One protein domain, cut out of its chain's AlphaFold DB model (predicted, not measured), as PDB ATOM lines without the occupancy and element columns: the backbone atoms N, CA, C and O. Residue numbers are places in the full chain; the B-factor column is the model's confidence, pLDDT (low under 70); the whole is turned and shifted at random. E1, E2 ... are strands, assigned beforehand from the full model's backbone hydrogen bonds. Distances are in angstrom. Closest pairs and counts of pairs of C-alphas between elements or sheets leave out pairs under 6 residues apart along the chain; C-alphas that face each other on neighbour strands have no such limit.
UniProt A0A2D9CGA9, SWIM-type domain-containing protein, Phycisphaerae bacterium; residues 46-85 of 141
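Overview. This is residues 46 to 85 of the 141 residues of the protein "SWIM-type domain-containing protein" of Phycisphaerae bacterium (UniProt A0A2D9CGA9). A small, three-stranded antiparallel sheet makes one end of a rod-shaped piece: E1, E2 and E3 go back and forth side by side, and the chain then runs through a short link to the separate little strand E4 and a tail, residues 81 to 85, that reaches the other end of the length. The printed part has 40 residues, with no named helix and four named strands in the order E1, E2, E3, E4. The class is all strand, though under half of the residues, 16 of 40, are in named elements. The whole is only just compact, close to loose, with a radius of gyration of the C-alphas of 10.5 A, and it spans 38 by 17 by 12 A.

Arrangement. E1, residues 52 to 56, is an edge strand of the sheet. E2, residues 59 to 63, is its antiparallel neighbour, at 151 degrees between their directions. The two form a hairpin over a tight link of 2 residues. C-alphas 55 and 60 face each other at 4.4 A, and N 54 and O 61 as well as N 61 and O 54 are within hydrogen-bond range, each at 2.8 A. E3, residues 67 to 69, is the other edge strand, antiparallel to the inner strand E2 at 132 degrees. E2 and E3 form a hairpin too, with a tight link of 3 residues. C-alphas 61 and 68 face each other at 4.6 A, and N 62 and O 67 are 2.8 A apart, within hydrogen-bond range. The three strands make a meander, each the antiparallel neighbour of the one before. E4, residues 78 to 80, pairs with no named strand. It is apart from E2 and E3, and only just apart from E1, with the closest C-alphas 8.5 A from each other.

Along the chain. E1 begins at C-alpha 52, (-10.604, -43.900, -21.057), and is 13.0 A long from first to last C-alpha. E2 measures 12.9 A and ends at C-alpha 63, (-12.843, -39.793, -18.693). E3 measures 6.2 A. E4 measures 6.7 A and ends at C-alpha 80, (-2.266, -37.493, -23.862).

Size, cuts and confidence. The two C-alphas farthest apart are those of Gly 57 and Glu 85, at 38.0 A. The first and last printed C-alphas, of Ser 46 and Glu 85, are 16.4 A apart. The printed part has no cut. No link is long; that from E3 to E4, with 8 residues, is short. The mean pLDDT of the printed part is 85.6, and no printed residue is under 70.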
ATOM      1  N   SER A  46      -6.429 -35.732 -24.182       86.75
ATOM      2  CA  SER A  46      -6.616 -35.910 -22.743       86.75
ATOM      3  C   SER A  46      -5.588 -35.091 -21.971       86.75
ATOM      4  O   SER A  46      -4.390 -35.115 -22.289       86.75
ATOM      5  N   LYS A  47      -6.036 -34.408 -20.913       84.00
ATOM      6  CA  LYS A  47      -5.137 -33.742 -19.951       84.00
ATOM      7  C   LYS A  47      -4.565 -34.685 -18.891       84.00
ATOM      8  O   LYS A  47      -3.633 -34.297 -18.189       84.00
ATOM      9  N   SER A  48      -5.113 -35.891 -18.752       82.62
ATOM     10  CA  SER A  48      -4.661 -36.911 -17.798       82.62
ATOM     11  C   SER A  48      -3.926 -38.041 -18.527       82.62
ATOM     12  O   SER A  48      -4.387 -38.450 -19.595       82.62
ATOM     13  N   PRO A  49      -2.828 -38.589 -17.970       84.50
ATOM     14  CA  PRO A  49      -2.177 -39.777 -18.526       84.50
ATOM     15  C   PRO A  49      -3.059 -41.024 -18.397       84.50
ATOM     16  O   PRO A  49      -2.947 -41.943 -19.201       84.50
ATOM     17  N   PHE A  50      -3.962 -41.035 -17.415       85.44
ATOM     18  CA  PHE A  50      -4.992 -42.054 -17.262       85.44
ATOM     19  C   PHE A  50      -6.268 -41.531 -17.903       85.44
ATOM     20  O   PHE A  50      -6.934 -40.663 -17.334       85.44
ATOM     21  N   TYR A  51      -6.561 -42.025 -19.100       88.94
ATOM     22  CA  TYR A  51      -7.762 -41.689 -19.852       88.94
ATOM     23  C   TYR A  51      -8.468 -42.949 -20.329       88.94
ATOM     24  O   TYR A  51      -7.867 -44.013 -20.470       88.94
ATOM     25  N   GLY A  52      -9.765 -42.819 -20.568       86.75
ATOM     26  CA  GLY A  52     -10.604 -43.900 -21.057       86.75
ATOM     27  C   GLY A  52     -11.842 -43.357 -21.748       86.75
ATOM     28  O   GLY A  52     -12.172 -42.179 -21.615       86.75
ATOM     29  N   VAL A  53     -12.530 -44.223 -22.484       90.19
ATOM     30  CA  VAL A  53     -13.811 -43.897 -23.114       90.19
ATOM     31  C   VAL A  53     -14.889 -44.737 -22.454       90.19
ATOM     32  O   VAL A  53     -14.830 -45.964 -22.492       90.19
ATOM     33  N   ILE A  54     -15.877 -44.075 -21.864       90.00
ATOM     34  CA  ILE A  54     -17.096 -44.709 -21.369       90.00
ATOM     35  C   ILE A  54     -18.181 -44.520 -22.421       90.00
ATOM     36  O   ILE A  54     -18.360 -43.424 -22.942       90.00
ATOM     37  N   LYS A  55     -18.927 -45.583 -22.724       90.19
ATOM     38  CA  LYS A  55     -20.096 -45.521 -23.606       90.19
ATOM     39  C   LYS A  55     -21.353 -45.683 -22.769       90.19
ATOM     40  O   LYS A  55     -21.472 -46.653 -22.025       90.19
ATOM     41  N   GLN A  56     -22.274 -44.738 -22.892       87.19
ATOM     42  CA  GLN A  56     -23.561 -44.760 -22.210       87.19
ATOM     43  C   GLN A  56     -24.662 -44.541 -23.251       87.19
ATOM     44  O   GLN A  56     -24.941 -43.414 -23.656       87.19
ATOM     45  N   GLY A  57     -25.257 -45.645 -23.712       86.44
ATOM     46  CA  GLY A  57     -26.216 -45.628 -24.819       86.44
ATOM     47  C   GLY A  57     -25.568 -45.133 -26.114       86.44
ATOM     48  O   GLY A  57     -24.524 -45.645 -26.517       86.44
ATOM     49  N   ASP A  58     -26.170 -44.115 -26.728       85.88
ATOM     50  CA  ASP A  58     -25.701 -43.509 -27.984       85.88
ATOM     51  C   ASP A  58     -24.563 -42.492 -27.803       85.88
ATOM     52  O   ASP A  58     -23.987 -42.014 -28.782       85.88
ATOM     53  N   LYS A  59     -24.222 -42.153 -26.555       89.31
ATOM     54  CA  LYS A  59     -23.183 -41.172 -26.230       89.31
ATOM     55  C   LYS A  59     -21.912 -41.855 -25.746       89.31
ATOM     56  O   LYS A  59     -21.955 -42.869 -25.046       89.31
ATOM     57  N   ALA A  60     -20.768 -41.269 -26.084       90.12
ATOM     58  CA  ALA A  60     -19.485 -41.639 -25.508       90.12
ATOM     59  C   ALA A  60     -18.870 -40.445 -24.781       90.12
ATOM     60  O   ALA A  60     -18.990 -39.305 -25.222       90.12
ATOM     61  N   PHE A  61     -18.200 -40.725 -23.670       90.12
ATOM     62  CA  PHE A  61     -17.552 -39.734 -22.825       90.12
ATOM     63  C   PHE A  61     -16.096 -40.115 -22.604       90.12
ATOM     64  O   PHE A  61     -15.784 -41.270 -22.303       90.12
ATOM     65  N   MET A  62     -15.204 -39.139 -22.725       90.25
ATOM     66  CA  MET A  62     -13.801 -39.285 -22.372       90.25
ATOM     67  C   MET A  62     -13.614 -38.974 -20.888       90.25
ATOM     68  O   MET A  62     -13.839 -37.854 -20.441       90.25
ATOM     69  N   ILE A  63     -13.175 -39.959 -20.113       89.81
ATOM     70  CA  ILE A  63     -12.843 -39.793 -18.693       89.81
ATOM     71  C   ILE A  63     -11.345 -39.512 -18.515       89.81
ATOM     72  O   ILE A  63     -10.541 -39.998 -19.316       89.81
ATOM     73  N   PRO A  64     -10.942 -38.760 -17.470       87.50
ATOM     74  CA  PRO A  64     -11.753 -38.229 -16.360       87.50
ATOM     75  C   PRO A  64     -12.449 -36.890 -16.648       87.50
ATOM     76  O   PRO A  64     -13.088 -36.337 -15.760       87.50
ATOM     77  N   GLU A  65     -12.302 -36.342 -17.851       86.19
ATOM     78  CA  GLU A  65     -12.744 -34.977 -18.163       86.19
ATOM     79  C   GLU A  65     -14.252 -34.872 -18.427       86.19
ATOM     80  O   GLU A  65     -14.808 -33.782 -18.348       86.19
ATOM     81  N   TRP A  66     -14.909 -36.012 -18.666       88.31
ATOM     82  CA  TRP A  66     -16.322 -36.133 -19.036       88.31
ATOM     83  C   TRP A  66     -16.686 -35.364 -20.312       88.31
ATOM     84  O   TRP A  66     -17.841 -34.994 -20.511       88.31
ATOM     85  N   ASP A  67     -15.712 -35.166 -21.200       88.44
ATOM     86  CA  ASP A  67     -15.941 -34.548 -22.502       88.44
ATOM     87  C   ASP A  67     -16.730 -35.510 -23.406       88.44
ATOM     88  O   ASP A  67     -16.381 -36.688 -23.528       88.44
ATOM     89  N   GLU A  68     -17.799 -35.021 -24.040       89.69
ATOM     90  CA  GLU A  68     -18.592 -35.798 -25.000       89.69
ATOM     91  C   GLU A  68     -17.768 -36.023 -26.278       89.69
ATOM     92  O   GLU A  68     -17.319 -35.080 -26.930       89.69
ATOM     93  N   VAL A  69     -17.556 -37.290 -26.625       88.69
ATOM     94  CA  VAL A  69     -16.778 -37.721 -27.788       88.69
ATOM     95  C   VAL A  69     -17.640 -38.549 -28.731       88.69
ATOM     96  O   VAL A  69     -18.687 -39.086 -28.371       88.69
ATOM     97  N   HIS A  70     -17.174 -38.692 -29.969       87.44
ATOM     98  CA  HIS A  70     -17.858 -39.497 -30.974       87.44
ATOM     99  C   HIS A  70     -18.064 -40.951 -30.467       87.44
ATOM    100  O   HIS A  70     -17.126 -41.541 -29.927       87.44
ATOM    101  N   PRO A  71     -19.230 -41.596 -30.666       87.75
ATOM    102  CA  PRO A  71     -19.539 -42.924 -30.097       87.75
ATOM    103  C   PRO A  71     -18.602 -44.053 -30.558       87.75
ATOM    104  O   PRO A  71     -18.412 -45.072 -29.883       87.75
ATOM    105  N   LYS A  72     -17.983 -43.863 -31.726       86.44
ATOM    106  CA  LYS A  72     -16.985 -44.775 -32.302       86.44
ATOM    107  C   LYS A  72     -15.530 -44.418 -31.960       86.44
ATOM    108  O   LYS A  72     -14.631 -45.025 -32.528       86.44
ATOM    109  N   THR A  73     -15.304 -43.458 -31.060       85.06
ATOM    110  CA  THR A  73     -13.963 -43.120 -30.553       85.06
ATOM    111  C   THR A  73     -13.367 -44.329 -29.843       85.06
ATOM    112  O   THR A  73     -14.023 -44.936 -28.988       85.06
ATOM    113  N   THR A  74     -12.138 -44.687 -30.199       85.50
ATOM    114  CA  THR A  74     -11.355 -45.709 -29.498       85.50
ATOM    115  C   THR A  74     -10.258 -45.065 -28.651       85.50
ATOM    116  O   THR A  74     -10.011 -43.862 -28.719       85.50
ATOM    117  N   TYR A  75      -9.584 -45.873 -27.831       83.31
ATOM    118  CA  TYR A  75      -8.451 -45.415 -27.022       83.31
ATOM    119  C   TYR A  75      -7.325 -44.802 -27.878       83.31
ATOM    120  O   TYR A  75      -6.701 -43.829 -27.473       83.31
ATOM    121  N   GLU A  76      -7.110 -45.324 -29.088       84.75
ATOM    122  CA  GLU A  76      -6.061 -44.875 -30.018       84.75
ATOM    123  C   GLU A  76      -6.343 -43.494 -30.633       84.75
ATOM    124  O   GLU A  76      -5.421 -42.800 -31.073       84.75
ATOM    125  N   ASP A  77      -7.613 -43.079 -30.650       83.62
ATOM    126  CA  ASP A  77      -8.037 -41.758 -31.116       83.62
ATOM    127  C   ASP A  77      -7.796 -40.662 -30.057       83.62
ATOM    128  O   ASP A  77      -7.982 -39.477 -30.345       83.62
ATOM    129  N   ILE A  78      -7.367 -41.021 -28.839       86.00
ATOM    130  CA  ILE A  78      -7.057 -40.081 -27.757       86.00
ATOM    131  C   ILE A  78      -5.542 -39.957 -27.603       86.00
ATOM    132  O   ILE A  78      -4.803 -40.934 -27.529       86.00
ATOM    133  N   LYS A  79      -5.060 -38.718 -27.521       88.44
ATOM    134  CA  LYS A  79      -3.661 -38.399 -27.265       88.44
ATOM    135  C   LYS A  79      -3.525 -37.684 -25.929       88.44
ATOM    136  O   LYS A  79      -4.069 -36.601 -25.741       88.44
ATOM    137  N   TYR A  80      -2.722 -38.238 -25.030       85.00
ATOM    138  CA  TYR A  80      -2.266 -37.493 -23.862       85.00
ATOM    139  C   TYR A  80      -1.224 -36.452 -24.278       85.00
ATOM    140  O   TYR A  80      -0.246 -36.766 -24.967       85.00
ATOM    141  N   VAL A  81      -1.430 -35.203 -23.867       81.19
ATOM    142  CA  VAL A  81      -0.423 -34.150 -24.000       81.19
ATOM    143  C   VAL A  81       0.034 -33.775 -22.604       81.19
ATOM    144  O   VAL A  81      -0.682 -33.106 -21.861       81.19
ATOM    145  N   GLU A  82       1.251 -34.194 -22.267       77.38
ATOM    146  CA  GLU A  82       1.877 -33.795 -21.017       77.38
ATOM    147  C   GLU A  82       1.978 -32.271 -20.958       77.38
ATOM    148  O   GLU A  82       2.406 -31.597 -21.907       77.38
ATOM    149  N   LYS A  83       1.548 -31.711 -19.827       72.38
ATOM    150  CA  LYS A  83       1.632 -30.277 -19.599       72.38
ATOM    151  C   LYS A  83       3.109 -29.912 -19.578       72.38
ATOM    152  O   LYS A  83       3.797 -30.199 -18.608       72.38
ATOM    153  N   LYS A  84       3.587 -29.256 -20.642       71.56
ATOM    154  CA  LYS A  84       4.945 -28.707 -20.672       71.56
ATOM    155  C   LYS A  84       5.133 -27.868 -19.416       71.56
ATOM    156  O   LYS A  84       4.474 -26.834 -19.258       71.56
ATOM    157  N   GLU A  85       6.012 -28.322 -18.530       70.38
ATOM    158  CA  GLU A  85       6.412 -27.530 -17.384       70.38
ATOM    159  C   GLU A  85       6.904 -26.187 -17.913       70.38
ATOM    160  O   GLU A  85       7.697 -26.108 -18.862       70.38
TER     161      GLU A  85